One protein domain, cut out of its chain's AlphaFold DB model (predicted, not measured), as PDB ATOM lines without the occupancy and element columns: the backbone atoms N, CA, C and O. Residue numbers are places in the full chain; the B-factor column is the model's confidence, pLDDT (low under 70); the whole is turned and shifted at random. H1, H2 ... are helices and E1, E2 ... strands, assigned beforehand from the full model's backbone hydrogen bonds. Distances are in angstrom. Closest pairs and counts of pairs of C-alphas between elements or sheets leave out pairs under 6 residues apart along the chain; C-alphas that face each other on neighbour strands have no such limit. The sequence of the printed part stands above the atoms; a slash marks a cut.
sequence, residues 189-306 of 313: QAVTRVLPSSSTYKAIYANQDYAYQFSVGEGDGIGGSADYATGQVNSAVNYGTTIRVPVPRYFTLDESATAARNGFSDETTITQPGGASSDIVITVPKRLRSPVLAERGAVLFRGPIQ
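Overview. This is residues 189 to 306 of the 313 residues of the protein "Adhesion exoprotein" of Bifidobacterium pseudolongum subsp. globosum (UniProt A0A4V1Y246). With little regular structure, two small antiparallel sheets, E1-E2-E6, strongly twisted, and E3-E5-E4, are bridged by short helix H1, near E6 and E4. The 118 printed residues run E1 E2 E3 H1 E4 E5 E6, class mixed, with 39 in named elements. The whole is compact, radius of gyration of the C-alphas 14.9 A, spanning 45 by 28 by 21 A.

Along the chain. E1 is residues 192 to 195, from C-alpha (182.161, 170.925, 304.988); E2 208 to 214, 20.0 A; E3 241 to 245; H1 255 to 262; E4 269 to 271; E5 280 to 284; E6 299 to 305, 19.1 A, to C-alpha (169.207, 171.314, 296.498).

Arrangement. Within hydrogen-bond range are N 192 and O 213, 2.8 A, in hairpin E1-E2; N 210 and O 303, 2.9 A, between E2 and E6; N 243 and O 282, 2.9 A, between E3 and E5; N 271 and O 281, 2.9 A, in hairpin E4-E5; and every O i to N i+4 pair of H1. H1 is over E6, closest C-alphas Thr 258 and Phe 301, 5.2 A; it only grazes the other sheet. E3, H1, E4 form a split strand-helix-strand unit, same-way strands with E5 between, its crossover right-handed.

Size, cuts and confidence. C-alphas 207 and 223 are farthest apart, 47.2 A. The printed part has no cut; links E1-E2, E2-E3 and E5-E6 are long. Residues 224 to 226 and 287 to 299 have pLDDT under 70.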
ATOM      1  N   GLN A 189     191.249 171.225 301.763       80.62
ATOM      2  CA  GLN A 189     190.484 170.412 302.697       80.62
ATOM      3  C   GLN A 189     189.143 169.995 302.092       80.62
ATOM      4  O   GLN A 189     188.606 170.644 301.188       80.62
ATOM      5  N   ALA A 190     188.575 168.915 302.629       82.00
ATOM      6  CA  ALA A 190     187.241 168.475 302.250       82.00
ATOM      7  C   ALA A 190     186.210 169.592 302.473       82.00
ATOM      8  O   ALA A 190     186.262 170.342 303.452       82.00
ATOM      9  N   VAL A 191     185.241 169.671 301.566       81.94
ATOM     10  CA  VAL A 191     184.103 170.574 301.700       81.94
ATOM     11  C   VAL A 191     183.282 170.170 302.924       81.94
ATOM     12  O   VAL A 191     182.913 169.011 303.093       81.94
ATOM     13  N   THR A 192     182.949 171.140 303.771       83.31
ATOM     14  CA  THR A 192     182.161 170.925 304.988       83.31
ATOM     15  C   THR A 192     180.887 171.751 304.967       83.31
ATOM     16  O   THR A 192     180.883 172.926 304.610       83.31
ATOM     17  N   ARG A 193     179.772 171.135 305.363       83.81
ATOM     18  CA  ARG A 193     178.476 171.810 305.444       83.81
ATOM     19  C   ARG A 193     178.332 172.560 306.760       83.81
ATOM     20  O   ARG A 193     178.263 171.941 307.823       83.81
ATOM     21  N   VAL A 194     178.220 173.882 306.685       84.31
ATOM     22  CA  VAL A 194     178.091 174.740 307.869       84.31
ATOM     23  C   VAL A 194     176.645 175.028 308.236       84.31
ATOM     24  O   VAL A 194     176.329 175.104 309.422       84.31
ATOM     25  N   LEU A 195     175.750 175.155 307.250       83.12
ATOM     26  CA  LEU A 195     174.347 175.493 307.493       83.12
ATOM     27  C   LEU A 195     173.399 174.717 306.571       83.12
ATOM     28  O   LEU A 195     173.635 174.701 305.368       83.12
ATOM     29  N   PRO A 196     172.311 174.150 307.124       81.50
ATOM     30  CA  PRO A 196     172.276 173.591 308.478       81.50
ATOM     31  C   PRO A 196     173.461 172.632 308.709       81.50
ATOM     32  O   PRO A 196     173.838 171.871 307.817       81.50
ATOM     33  N   SER A 197     174.067 172.675 309.899       80.06
ATOM     34  CA  SER A 197     175.270 171.882 310.197       80.06
ATOM     35  C   SER A 197     175.005 170.382 310.052       80.06
ATOM     36  O   SER A 197     174.031 169.863 310.604       80.06
ATOM     37  N   SER A 198     175.926 169.668 309.395       77.44
ATOM     38  CA  SER A 198     175.885 168.202 309.271       77.44
ATOM     39  C   SER A 198     175.993 167.465 310.613       77.44
ATOM     40  O   SER A 198     175.680 166.277 310.702       77.44
ATOM     41  N   SER A 199     176.413 168.141 311.686       77.69
ATOM     42  CA  SER A 199     176.402 167.585 313.046       77.69
ATOM     43  C   SER A 199     174.978 167.377 313.573       77.69
ATOM     44  O   SER A 199     174.701 166.360 314.202       77.69
ATOM     45  N   THR A 200     174.082 168.316 313.265       74.50
ATOM     46  CA  THR A 200     172.719 168.392 313.808       74.50
ATOM     47  C   THR A 200     171.693 167.857 312.812       74.50
ATOM     48  O   THR A 200     170.754 167.164 313.188       74.50
ATOM     49  N   TYR A 201     171.901 168.126 311.526       75.31
ATOM     50  CA  TYR A 201     171.038 167.677 310.442       75.31
ATOM     51  C   TYR A 201     171.832 166.696 309.593       75.31
ATOM     52  O   TYR A 201     172.753 167.100 308.898       75.31
ATOM     53  N   LYS A 202     171.528 165.399 309.677       75.25
ATOM     54  CA  LYS A 202     172.247 164.367 308.904       75.25
ATOM     55  C   LYS A 202     171.706 164.209 307.488       75.25
ATOM     56  O   LYS A 202     172.461 163.926 306.570       75.25
ATOM     57  N   ALA A 203     170.407 164.420 307.307       73.50
ATOM     58  CA  ALA A 203     169.783 164.343 305.999       73.50
ATOM     59  C   ALA A 203     170.048 165.606 305.164       73.50
ATOM     60  O   ALA A 203     170.348 166.689 305.683       73.50
ATOM     61  N   ILE A 204     169.916 165.442 303.854       74.75
ATOM     62  CA  ILE A 204     169.811 166.529 302.891       74.75
ATOM     63  C   ILE A 204     168.374 166.517 302.365       74.75
ATOM     64  O   ILE A 204     167.935 165.527 301.786       74.75
ATOM     65  N   TYR A 205     167.652 167.606 302.589       74.81
ATOM     66  CA  TYR A 205     166.307 167.854 302.079       74.81
ATOM     67  C   TYR A 205     166.327 168.736 300.836       74.81
ATOM     68  O   TYR A 205     167.151 169.650 300.729       74.81
ATOM     69  N   ALA A 206     165.384 168.470 299.939       78.88
ATOM     70  CA  ALA A 206     165.132 169.301 298.778       78.88
ATOM     71  C   ALA A 206     164.492 170.647 299.160       78.88
ATOM     72  O   ALA A 206     163.875 170.787 300.217       78.88
ATOM     73  N   ASN A 207     164.648 171.632 298.276       79.56
ATOM     74  CA  ASN A 207     164.171 173.012 298.390       79.56
ATOM     75  C   ASN A 207     164.636 173.725 299.669       79.56
ATOM     76  O   ASN A 207     163.968 174.625 300.177       79.56
ATOM     77  N   GLN A 208     165.794 173.316 300.186       81.38
ATOM     78  CA  GLN A 208     166.436 173.915 301.343       81.38
ATOM     79  C   GLN A 208     167.817 174.431 300.956       81.38
ATOM     80  O   GLN A 208     168.579 173.728 300.294       81.38
ATOM     81  N   ASP A 209     168.132 175.642 301.408       83.94
ATOM     82  CA  ASP A 209     169.458 176.220 301.247       83.94
ATOM     83  C   ASP A 209     170.473 175.544 302.156       83.94
ATOM     84  O   ASP A 209     170.267 175.413 303.369       83.94
ATOM     85  N   TYR A 210     171.619 175.231 301.566       83.69
ATOM     86  CA  TYR A 210     172.799 174.800 302.289       83.69
ATOM     87  C   TYR A 210     173.936 175.777 302.060       83.69
ATOM     88  O   TYR A 210     174.103 176.289 300.956       83.69
ATOM     89  N   ALA A 211     174.726 176.015 303.102       84.56
ATOM     90  CA  ALA A 211     176.013 176.669 302.981       84.56
ATOM     91  C   ALA A 211     177.121 175.672 303.303       84.56
ATOM     92  O   ALA A 211     177.060 174.946 304.302       84.56
ATOM     93  N   TYR A 212     178.138 175.683 302.459       84.31
ATOM     94  CA  TYR A 212     179.330 174.871 302.587       84.31
ATOM     95  C   TYR A 212     180.552 175.772 302.647       84.31
ATOM     96  O   TYR A 212     180.515 176.907 302.173       84.31
ATOM     97  N   GLN A 213     181.623 175.250 303.226       85.19
ATOM     98  CA  GLN A 213     182.915 175.903 303.273       85.19
ATOM     99  C   GLN A 213     184.033 174.913 302.952       85.19
ATOM    100  O   GLN A 213     183.914 173.722 303.249       85.19
ATOM    101  N   PHE A 214     185.143 175.404 302.418       81.88
ATOM    102  CA  PHE A 214     186.389 174.644 302.318       81.88
ATOM    103  C   PHE A 214     187.589 175.576 302.484       81.88
ATOM    104  O   PHE A 214     187.481 176.782 302.257       81.88
ATOM    105  N   SER A 215     188.726 175.005 302.869       84.19
ATOM    106  CA  SER A 215     189.993 175.724 302.991       84.19
ATOM    107  C   SER A 215     190.948 175.260 301.897       84.19
ATOM    108  O   SER A 215     191.057 174.060 301.662       84.19
ATOM    109  N   VAL A 216     191.641 176.195 301.248       83.06
ATOM    110  CA  VAL A 216     192.643 175.906 300.206       83.06
ATOM    111  C   VAL A 216     193.919 175.319 300.812       83.06
ATOM    112  O   VAL A 216     194.484 174.389 300.248       83.06
ATOM    113  N   GLY A 217     194.354 175.830 301.970       82.44
ATOM    114  CA  GLY A 217     195.563 175.357 302.644       82.44
ATOM    115  C   GLY A 217     196.819 175.620 301.814       82.44
ATOM    116  O   GLY A 217     197.582 174.689 301.575       82.44
ATOM    117  N   GLU A 218     197.002 176.852 301.332       83.25
ATOM    118  CA  GLU A 218     198.136 177.236 300.482       83.25
ATOM    119  C   GLU A 218     199.224 177.969 301.276       83.25
ATOM    120  O   GLU A 218     198.960 178.974 301.939       83.25
ATOM    121  N   GLY A 219     200.459 177.476 301.202       85.75
ATOM    122  CA  GLY A 219     201.635 178.200 301.691       85.75
ATOM    123  C   GLY A 219     202.278 179.060 300.603       85.75
ATOM    124  O   GLY A 219     202.111 178.796 299.417       85.75
ATOM    125  N   ASP A 220     203.070 180.050 301.000       85.12
ATOM    126  CA  ASP A 220     203.890 180.876 300.103       85.12
ATOM    127  C   ASP A 220     205.089 180.114 299.500       85.12
ATOM    128  O   ASP A 220     205.813 180.631 298.647       85.12
ATOM    129  N   GLY A 221     205.288 178.866 299.931       85.94
ATOM    130  CA  GLY A 221     206.359 178.005 299.468       85.94
ATOM    131  C   GLY A 221     207.705 178.276 300.118       85.94
ATOM    132  O   GLY A 221     208.703 177.869 299.549       85.94
ATOM    133  N   ILE A 222     207.773 178.943 301.271       88.00
ATOM    134  CA  ILE A 222     209.027 179.200 301.983       88.00
ATOM    135  C   ILE A 222     209.214 178.217 303.147       88.00
ATOM    136  O   ILE A 222     208.351 178.040 304.007       88.00
ATOM    137  N   GLY A 223     210.395 177.591 303.197       77.12
ATOM    138  CA  GLY A 223     210.863 176.805 304.346       77.12
ATOM    139  C   GLY A 223     210.334 175.371 304.441       77.12
ATOM    140  O   GLY A 223     210.544 174.726 305.464       77.12
ATOM    141  N   GLY A 224     209.650 174.855 303.413       67.38
ATOM    142  CA  GLY A 224     209.267 173.436 303.335       67.38
ATOM    143  C   GLY A 224     208.174 172.970 304.305       67.38
ATOM    144  O   GLY A 224     207.775 171.811 304.232       67.38
ATOM    145  N   SER A 225     207.673 173.838 305.189       67.75
ATOM    146  CA  SER A 225     206.606 173.502 306.137       67.75
ATOM    147  C   SER A 225     205.220 173.830 305.574       67.75
ATOM    148  O   SER A 225     205.041 174.821 304.869       67.75
ATOM    149  N   ALA A 226     204.228 173.011 305.937       68.25
ATOM    150  CA  ALA A 226     202.808 173.318 305.745       68.25
ATOM    151  C   ALA A 226     202.253 174.262 306.834       68.25
ATOM    152  O   ALA A 226     201.090 174.668 306.769       68.25
ATOM    153  N   ASP A 227     203.061 174.604 307.841       74.19
ATOM    154  CA  ASP A 227     202.680 175.555 308.880       74.19
ATOM    155  C   ASP A 227     202.367 176.929 308.275       74.19
ATOM    156  O   ASP A 227     202.957 177.357 307.280       74.19
ATOM    157  N   TYR A 228     201.421 177.631 308.901       75.94
ATOM    158  CA  TYR A 228     200.973 178.970 308.495       75.94
ATOM    159  C   TYR A 228     200.356 179.047 307.088       75.94
ATOM    160  O   TYR A 228     200.178 180.135 306.547       75.94
ATOM    161  N   ALA A 229     199.992 177.905 306.491       80.69
ATOM    162  CA  ALA A 229     199.239 177.879 305.242       80.69
ATOM    163  C   ALA A 229     197.899 178.615 305.389       80.69
ATOM    164  O   ALA A 229     197.209 178.512 306.410       80.69
ATOM    165  N   THR A 230     197.504 179.350 304.352       77.50
ATOM    166  CA  THR A 230     196.271 180.132 304.370       77.50
ATOM    167  C   THR A 230     195.079 179.277 303.955       77.50
ATOM    168  O   THR A 230     195.143 178.463 303.036       77.50
ATOM    169  N   GLY A 231     193.929 179.490 304.598       77.56
ATOM    170  CA  GLY A 231     192.670 178.849 304.198       77.56
ATOM    171  C   GLY A 231     192.107 179.348 302.857       77.56
ATOM    172  O   GLY A 231     191.151 178.775 302.341       77.56
ATOM    173  N   GLN A 232     192.705 180.391 302.287       79.12
ATOM    174  CA  GLN A 232     192.394 180.970 300.981       79.12
ATOM    175  C   GLN A 232     193.606 180.845 300.051       79.12
ATOM    176  O   GLN A 232     194.673 180.418 300.491       79.12
ATOM    177  N   VAL A 233     193.434 181.237 298.785       81.69
ATOM    178  CA  VAL A 233     194.548 181.374 297.839       81.69
ATOM    179  C   VAL A 233     195.537 182.410 298.378       81.69
ATOM    180  O   VAL A 233     195.151 183.535 298.700       81.69
ATOM    181  N   ASN A 234     196.803 182.031 298.495       82.00
ATOM    182  CA  ASN A 234     197.845 182.858 299.076       82.00
ATOM    183  C   ASN A 234     198.296 183.923 298.065       82.00
ATOM    184  O   ASN A 234     198.800 183.622 296.981       82.00
ATOM    185  N   SER A 235     198.127 185.200 298.418       81.06
ATOM    186  CA  SER A 235     198.414 186.316 297.512       81.06
ATOM    187  C   SER A 235     199.874 186.361 297.061       81.06
ATOM    188  O   SER A 235     200.143 186.762 295.927       81.06
ATOM    189  N   ALA A 236     200.810 185.916 297.906       82.62
ATOM    190  CA  ALA A 236     202.237 185.901 297.604       82.62
ATOM    191  C   ALA A 236     202.572 185.003 296.404       82.62
ATOM    192  O   ALA A 236     203.527 185.273 295.678       82.62
ATOM    193  N   VAL A 237     201.762 183.974 296.154       82.88
ATOM    194  CA  VAL A 237     201.996 182.955 295.119       82.88
ATOM    195  C   VAL A 237     200.836 182.839 294.129       82.88
ATOM    196  O   VAL A 237     200.788 181.924 293.313       82.88
ATOM    197  N   ASN A 238     199.918 183.809 294.134       82.94
ATOM    198  CA  ASN A 238     198.765 183.804 293.245       82.94
ATOM    199  C   ASN A 238     199.071 184.440 291.876       82.94
ATOM    200  O   ASN A 238     199.015 185.665 291.689       82.94
ATOM    201  N   TYR A 239     199.290 183.575 290.887       79.88
ATOM    202  CA  TYR A 239     199.444 183.920 289.469       79.88
ATOM    203  C   TYR A 239     198.146 183.744 288.670       79.88
ATOM    204  O   TYR A 239     198.163 183.668 287.441       79.88
ATOM    205  N   GLY A 240     197.004 183.777 289.354       80.38
ATOM    206  CA  GLY A 240     195.702 183.459 288.791       80.38
ATOM    207  C   GLY A 240     195.371 182.003 289.080       80.38
ATOM    208  O   GLY A 240     196.074 181.096 288.637       80.38
ATOM    209  N   THR A 241     194.295 181.785 289.828       83.81
ATOM    210  CA  THR A 241     193.948 180.466 290.359       83.81
ATOM    211  C   THR A 241     192.508 180.129 290.021       83.81
ATOM    212  O   THR A 241     191.615 180.963 290.184       83.81
ATOM    213  N   THR A 242     192.275 178.900 289.563       86.44
ATOM    214  CA  THR A 242     190.928 178.353 289.380       86.44
ATOM    215  C   THR A 242     190.715 177.201 290.349       86.44
ATOM    216  O   THR A 242     191.501 176.259 290.382       86.44
ATOM    217  N   ILE A 243     189.639 177.252 291.131       86.00
ATOM    218  CA  ILE A 243     189.240 176.171 292.037       86.00
ATOM    219  C   ILE A 243     187.917 175.594 291.546       86.00
ATOM    220  O   ILE A 243     186.971 176.338 291.280       86.00
ATOM    221  N   ARG A 244     187.844 174.267 291.452       88.25
ATOM    222  CA  ARG A 244     186.632 173.519 291.115       88.25
ATOM    223  C   ARG A 244     186.147 172.786 292.349       88.25
ATOM    224  O   ARG A 244     186.868 171.977 292.932       88.25
ATOM    225  N   VAL A 245     184.919 173.080 292.756       86.12
ATOM    226  CA  VAL A 245     184.314 172.469 293.934       86.12
ATOM    227  C   VAL A 245     183.168 171.559 293.501       86.12
ATOM    228  O   VAL A 245     182.146 172.067 293.025       86.12
ATOM    229  N   PRO A 246     183.306 170.233 293.670       84.06
ATOM    230  CA  PRO A 246     182.240 169.300 293.350       84.06
ATOM    231  C   PRO A 246     181.102 169.447 294.356       84.06
ATOM    232  O   PRO A 246     181.305 169.440 295.575       84.06
ATOM    233  N   VAL A 247     179.880 169.545 293.845       81.69
ATOM    234  CA  VAL A 247     178.666 169.710 294.651       81.69
ATOM    235  C   VAL A 247     177.757 168.486 294.550       81.69
ATOM    236  O   VAL A 247     177.815 167.745 293.568       81.69
ATOM    237  N   PRO A 248     176.884 168.255 295.548       76.44
ATOM    238  CA  PRO A 248     175.864 167.223 295.450       76.44
ATOM    239  C   PRO A 248     174.978 167.402 294.213       76.44
ATOM    240  O   PRO A 248     174.717 168.515 293.748       76.44
ATOM    241  N   ARG A 249     174.437 166.288 293.720       81.25
ATOM    242  CA  ARG A 249     173.444 166.310 292.645       81.25
ATOM    243  C   ARG A 249     172.253 167.195 293.034       81.25
ATOM    244  O   ARG A 249     171.810 167.174 294.179       81.25
ATOM    245  N   TYR A 250     171.734 167.936 292.059       84.94
ATOM    246  CA  TYR A 250     170.642 168.908 292.186       84.94
ATOM    247  C   TYR A 250     170.972 170.170 292.990       84.94
ATOM    248  O   TYR A 250     170.082 170.992 293.200       84.94
ATOM    249  N   PHE A 251     172.225 170.364 293.410       86.81
ATOM    250  CA  PHE A 251     172.657 171.635 293.980       86.81
ATOM    251  C   PHE A 251     172.741 172.717 292.898       86.81
ATOM    252  O   PHE A 251     173.400 172.521 291.871       86.81
ATOM    253  N   THR A 252     172.140 173.871 293.168       90.75
ATOM    254  CA  THR A 252     172.257 175.075 292.337       90.75
ATOM    255  C   THR A 252     172.852 176.198 293.169       90.75
ATOM    256  O   THR A 252     172.335 176.490 294.240       90.75
ATOM    257  N   LEU A 253     173.909 176.845 292.689       92.06
ATOM    258  CA  LEU A 253     174.547 177.968 293.368       92.06
ATOM    259  C   LEU A 253     173.637 179.207 293.372       92.06
ATOM    260  O   LEU A 253     173.146 179.639 292.332       92.06
ATOM    261  N   ASP A 254     173.471 179.821 294.540       91.38
ATOM    262  CA  ASP A 254     172.981 181.191 294.675       91.38
ATOM    263  C   ASP A 254     174.191 182.135 294.646       91.38
ATOM    264  O   ASP A 254     174.844 182.378 295.669       91.38
ATOM    265  N   GLU A 255     174.533 182.619 293.451       89.12
ATOM    266  CA  GLU A 255     175.717 183.457 293.218       89.12
ATOM    267  C   GLU A 255     175.653 184.775 293.998       89.12
ATOM    268  O   GLU A 255     176.646 185.187 294.595       89.12
ATOM    269  N   SER A 256     174.478 185.409 294.071       86.81
ATOM    270  CA  SER A 256     174.307 186.690 294.764       86.81
ATOM    271  C   SER A 256     174.478 186.536 296.274       86.81
ATOM    272  O   SER A 256     175.256 187.269 296.892       86.81
ATOM    273  N   ALA A 257     173.814 185.544 296.879       84.44
ATOM    274  CA  ALA A 257     173.956 185.293 298.308       84.44
ATOM    275  C   ALA A 257     175.356 184.780 298.668       84.44
ATOM    276  O   ALA A 257     175.848 185.056 299.766       84.44
ATOM    277  N   THR A 258     176.003 184.047 297.761       85.19
ATOM    278  CA  THR A 258     177.388 183.595 297.922       85.19
ATOM    279  C   THR A 258     178.360 184.775 297.877       85.19
ATOM    280  O   THR A 258     179.165 184.932 298.799       85.19
ATOM    281  N   ALA A 259     178.250 185.657 296.881       82.19
ATOM    282  CA  ALA A 259     179.083 186.852 296.764       82.19
ATOM    283  C   ALA A 259     178.930 187.773 297.985       82.19
ATOM    284  O   ALA A 259     179.927 188.176 298.585       82.19
ATOM    285  N   ALA A 260     177.693 188.022 298.429       81.12
ATOM    286  CA  ALA A 260     177.412 188.855 299.599       81.12
ATOM    287  C   ALA A 260     178.035 188.310 300.899       81.12
ATOM    288  O   ALA A 260     178.399 189.083 301.784       81.12
ATOM    289  N   ARG A 261     178.165 186.984 301.037       78.44
ATOM    290  CA  ARG A 261     178.754 186.362 302.235       78.44
ATOM    291  C   ARG A 261     180.276 186.383 302.251       78.44
ATOM    292  O   ARG A 261     180.850 186.482 303.338       78.44
ATOM    293  N   ASN A 262     180.907 186.269 301.086       76.50
ATOM    294  CA  ASN A 262     182.363 186.295 300.987       76.50
ATOM    295  C   ASN A 262     182.913 187.727 300.945       76.50
ATOM    296  O   ASN A 262     183.971 187.972 301.513       76.50
ATOM    297  N   GLY A 263     182.184 188.677 300.349       73.38
ATOM    298  CA  GLY A 263     182.552 190.095 300.369       73.38
ATOM    299  C   GLY A 263     183.867 190.412 299.650       73.38
ATOM    300  O   GLY A 263     184.562 191.341 300.055       73.38
ATOM    301  N   PHE A 264     184.226 189.638 298.621       73.56
ATOM    302  CA  PHE A 264     185.446 189.865 297.846       73.56
ATOM    303  C   PHE A 264     185.432 191.242 297.169       73.56
ATOM    304  O   PHE A 264     184.417 191.666 296.616       73.56
ATOM    305  N   SER A 265     186.577 191.922 297.190       73.56
ATOM    306  CA  SER A 265     186.780 193.236 296.562       73.56
ATOM    307  C   SER A 265     187.800 193.203 295.420       73.56
ATOM    308  O   SER A 265     188.206 194.249 294.920       73.56
ATOM    309  N   ASP A 266     188.271 192.017 295.053       72.12
ATOM    310  CA  ASP A 266     189.467 191.778 294.248       72.12
ATOM    311  C   ASP A 266     189.156 191.095 292.911       72.12
ATOM    312  O   ASP A 266     189.999 190.378 292.401       72.12
ATOM    313  N   GLU A 267     187.965 191.317 292.343       82.38
ATOM    314  CA  GLU A 267     187.480 190.687 291.096       82.38
ATOM    315  C   GLU A 267     187.346 189.150 291.162       82.38
ATOM    316  O   GLU A 267     187.039 188.515 290.151       82.38
ATOM    317  N   THR A 268     187.501 188.535 292.342       84.00
ATOM    318  CA  THR A 268     187.205 187.111 292.538       84.00
ATOM    319  C   THR A 268     185.752 186.803 292.182       84.00
ATOM    320  O   THR A 268     184.822 187.475 292.635       84.00
ATOM    321  N   THR A 269     185.547 185.742 291.402       86.88
ATOM    322  CA  THR A 269     184.213 185.270 291.002       86.88
ATOM    323  C   THR A 269     183.946 183.869 291.536       86.88
ATOM    324  O   THR A 269     184.858 183.049 291.629       86.88
ATOM    325  N   ILE A 270     182.688 183.594 291.890       89.19
ATOM    326  CA  ILE A 270     182.190 182.257 292.229       89.19
ATOM    327  C   ILE A 270     180.948 182.018 291.380       89.19
ATOM    328  O   ILE A 270     179.954 182.720 291.546       89.19
ATOM    329  N   THR A 271     181.018 181.046 290.477       92.12
ATOM    330  CA  THR A 271     179.950 180.754 289.511       92.12
ATOM    331  C   THR A 271     179.689 179.258 289.408       92.12
ATOM    332  O   THR A 271     180.494 178.443 289.857       92.12
ATOM    333  N   GLN A 272     178.566 178.877 288.800       93.75
ATOM    334  CA  GLN A 272     178.273 177.481 288.463       93.75
ATOM    335  C   GLN A 272     177.973 177.361 286.958       93.75
ATOM    336  O   GLN A 272     176.815 177.243 286.554       93.75
ATOM    337  N   PRO A 273     179.003 177.423 286.095       91.81
ATOM    338  CA  PRO A 273     178.823 177.634 284.656       91.81
ATOM    339  C   PRO A 273     178.105 176.482 283.938       91.81
ATOM    340  O   PRO A 273     177.486 176.703 282.901       91.81
ATOM    341  N   GLY A 274     178.164 175.259 284.475       89.31
ATOM    342  CA  GLY A 274     177.425 174.106 283.949       89.31
ATOM    343  C   GLY A 274     175.986 173.996 284.465       89.31
ATOM    344  O   GLY A 274     175.283 173.055 284.095       89.31
ATOM    345  N   GLY A 275     175.535 174.937 285.298       88.69
ATOM    346  CA  GLY A 275     174.224 174.915 285.936       88.69
ATOM    347  C   GLY A 275     174.107 173.865 287.045       88.69
ATOM    348  O   GLY A 275     175.095 173.381 287.592       88.69
ATOM    349  N   ALA A 276     172.870 173.517 287.402       87.81
ATOM    350  CA  ALA A 276     172.587 172.634 288.530       87.81
ATOM    351  C   ALA A 276     173.373 171.310 288.464       87.81
ATOM    352  O   ALA A 276     173.403 170.634 287.437       87.81
ATOM    353  N   SER A 277     173.909 170.870 289.604       85.81
ATOM    354  CA  SER A 277     174.758 169.674 289.761       85.81
ATOM    355  C   SER A 277     176.150 169.738 289.126       85.81
ATOM    356  O   SER A 277     176.897 168.776 289.296       85.81
ATOM    357  N   SER A 278     176.514 170.799 288.396       90.25
ATOM    358  CA  SER A 278     177.894 170.967 287.929       90.25
ATOM    359  C   SER A 278     178.773 171.527 289.038       90.25
ATOM    360  O   SER A 278     178.270 172.169 289.962       90.25
ATOM    361  N   ASP A 279     180.085 171.377 288.896       90.06
ATOM    362  CA  ASP A 279     181.045 172.008 289.796       90.06
ATOM    363  C   ASP A 279     180.805 173.515 289.910       90.06
ATOM    364  O   ASP A 279     180.457 174.197 288.935       90.06
ATOM    365  N   ILE A 280     181.041 174.029 291.112       90.25
ATOM    366  CA  ILE A 280     181.252 175.455 291.325       90.25
ATOM    367  C   ILE A 280     182.665 175.783 290.848       90.25
ATOM    368  O   ILE A 280     183.616 175.069 291.170       90.25
ATOM    369  N   VAL A 281     182.801 176.878 290.111       90.00
ATOM    370  CA  VAL A 281     184.078 177.407 289.642       90.00
ATOM    371  C   VAL A 281     184.353 178.722 290.356       90.00
ATOM    372  O   VAL A 281     183.573 179.671 290.259       90.00
ATOM    373  N   ILE A 282     185.471 178.765 291.075       88.00
ATOM    374  CA  ILE A 282     185.996 179.969 291.717       88.00
ATOM    375  C   ILE A 282     187.205 180.423 290.911       88.00
ATOM    376  O   ILE A 282     188.143 179.648 290.722       88.00
ATOM    377  N   THR A 283     187.203 181.672 290.460       88.12
ATOM    378  CA  THR A 283     188.339 182.269 289.754       88.12
ATOM    379  C   THR A 283     188.885 183.415 290.581       88.12
ATOM    380  O   THR A 283     188.187 184.404 290.805       88.12
ATOM    381  N   VAL A 284     190.136 183.271 291.014       84.88
ATOM    382  CA  VAL A 284     190.888 184.286 291.751       84.88
ATOM    383  C   VAL A 284     191.876 184.937 290.779       84.88
ATOM    384  O   VAL A 284     192.724 184.234 290.215       84.88
ATOM    385  N   PRO A 285     191.792 186.252 290.532       81.00
ATOM    386  CA  PRO A 285     192.650 186.914 289.559       81.00
ATOM    387  C   PRO A 285     194.087 187.062 290.062       81.00
ATOM    388  O   PRO A 285     194.380 186.955 291.254       81.00
ATOM    389  N   LYS A 286     194.998 187.332 289.122       78.81
ATOM    390  CA  LYS A 286     196.404 187.650 289.406       78.81
ATOM    391  C   LYS A 286     196.501 188.853 290.346       78.81
ATOM    392  O   LYS A 286     195.830 189.855 290.120       78.81
ATOM    393  N   ARG A 287     197.451 188.801 291.289       62.22
ATOM    394  CA  ARG A 287     197.858 189.941 292.135       62.22
ATOM    395  C   ARG A 287     196.689 190.579 292.889       62.22
ATOM    396  O   ARG A 287     196.250 191.687 292.572       62.22
ATOM    397  N   LEU A 288     196.233 189.881 293.927       61.81
ATOM    398  CA  LEU A 288     195.250 190.401 294.875       61.81
ATOM    399  C   LEU A 288     195.696 191.783 295.380       61.81
ATOM    400  O   LEU A 288     196.798 191.937 295.904       61.81
ATOM    401  N   ARG A 289     194.855 192.810 295.198       48.88
ATOM    402  CA  ARG A 289     195.162 194.201 295.601       48.88
ATOM    403  C   ARG A 289     195.126 194.414 297.120       48.88
ATOM    404  O   ARG A 289     195.430 195.503 297.603       48.88
ATOM    405  N   SER A 290     194.750 193.394 297.877       41.84
ATOM    406  CA  SER A 290     194.817 193.362 299.331       41.84
ATOM    407  C   SER A 290     194.998 191.922 299.789       41.84
ATOM    408  O   SER A 290     194.405 191.032 299.176       41.84
ATOM    409  N   PRO A 291     195.748 191.675 300.876       43.38
ATOM    410  CA  PRO A 291     195.541 190.455 301.632       43.38
ATOM    411  C   PRO A 291     194.088 190.508 302.104       43.38
ATOM    412  O   PRO A 291     193.729 191.368 302.910       43.38
ATOM    413  N   VAL A 292     193.216 189.663 301.549       41.88
ATOM    414  CA  VAL A 292     191.899 189.434 302.143       41.88
ATOM    415  C   VAL A 292     192.204 188.757 303.473       41.88
ATOM    416  O   VAL A 292     192.545 187.583 303.549       41.88
ATOM    417  N   LEU A 293     192.275 189.609 304.492       34.47
ATOM    418  CA  LEU A 293     192.814 189.355 305.813       34.47
ATOM    419  C   LEU A 293     192.329 188.015 306.371       34.47
ATOM    420  O   LEU A 293     191.146 187.691 306.292       34.47
ATOM    421  N   ALA A 294     193.293 187.316 306.969       34.78
ATOM    422  CA  ALA A 294     193.304 186.220 307.941       34.78
ATOM    423  C   ALA A 294     192.049 185.888 308.796       34.78
ATOM    424  O   ALA A 294     192.104 184.947 309.582       34.78
ATOM    425  N   GLU A 295     190.914 186.577 308.681       33.19
ATOM    426  CA  GLU A 295     189.729 186.370 309.522       33.19
ATOM    427  C   GLU A 295     188.625 185.501 308.901       33.19
ATOM    428  O   GLU A 295     187.647 185.182 309.578       33.19
ATOM    429  N   ARG A 296     188.742 185.055 307.643       45.31
ATOM    430  CA  ARG A 296     187.757 184.131 307.041       45.31
ATOM    431  C   ARG A 296     188.445 182.974 306.326       45.31
ATOM    432  O   ARG A 296     188.470 182.898 305.103       45.31
ATOM    433  N   GLY A 297     189.002 182.065 307.128       51.97
ATOM    434  CA  GLY A 297     189.823 180.915 306.718       51.97
ATOM    435  C   GLY A 297     189.152 179.831 305.855       51.97
ATOM    436  O   GLY A 297     189.686 178.727 305.768       51.97
ATOM    437  N   ALA A 298     188.010 180.103 305.223       63.84
ATOM    438  CA  ALA A 298     187.369 179.193 304.282       63.84
ATOM    439  C   ALA A 298     186.527 179.964 303.250       63.84
ATOM    440  O   ALA A 298     185.902 180.972 303.586       63.84
ATOM    441  N   VAL A 299     186.485 179.477 302.007       68.00
ATOM    442  CA  VAL A 299     185.583 179.999 300.968       68.00
ATOM    443  C   VAL A 299     184.200 179.405 301.181       68.00
ATOM    444  O   VAL A 299     184.066 178.184 301.282       68.00
ATOM    445  N   LEU A 300     183.174 180.255 301.233       78.25
ATOM    446  CA  LEU A 300     181.794 179.836 301.456       78.25
ATOM    447  C   LEU A 300     181.008 179.805 300.142       78.25
ATOM    448  O   LEU A 300     181.104 180.734 299.348       78.25
ATOM    449  N   PHE A 301     180.147 178.813 299.947       79.31
ATOM    450  CA  PHE A 301     179.162 178.813 298.862       79.31
ATOM    451  C   PHE A 301     177.800 178.343 299.353       79.31
ATOM    452  O   PHE A 301     177.702 177.504 300.251       79.31
ATOM    453  N   ARG A 302     176.742 178.934 298.792       83.00
ATOM    454  CA  ARG A 302     175.359 178.724 299.218       83.00
ATOM    455  C   ARG A 302     174.470 178.384 298.037       83.00
ATOM    456  O   ARG A 302     174.605 178.985 296.980       83.00
ATOM    457  N   GLY A 303     173.525 177.480 298.249       78.12
ATOM    458  CA  GLY A 303     172.521 177.174 297.245       78.12
ATOM    459  C   GLY A 303     171.513 176.121 297.692       78.12
ATOM    460  O   GLY A 303     171.801 175.360 298.628       78.12
ATOM    461  N   PRO A 304     170.331 176.066 297.059       82.44
ATOM    462  CA  PRO A 304     169.364 175.018 297.315       82.44
ATOM    463  C   PRO A 304     169.758 173.705 296.638       82.44
ATOM    464  O   PRO A 304     170.402 173.684 295.588       82.44
ATOM    465  N   ILE A 305     169.284 172.598 297.205       78.50
ATOM    466  CA  ILE A 305     169.207 171.314 296.498       78.50
ATOM    467  C   ILE A 305     167.787 171.169 295.971       78.50
ATOM    468  O   ILE A 305     166.842 171.165 296.752       78.50
ATOM    469  N   GLN A 306     167.621 171.126 294.655       77.38
ATOM    470  CA  GLN A 306     166.307 171.083 294.016       77.38
ATOM    471  C   GLN A 306     165.676 169.688 294.111       77.38
ATOM    472  O   GLN A 306     166.377 168.678 294.221       77.38
TER     473      GLN A 306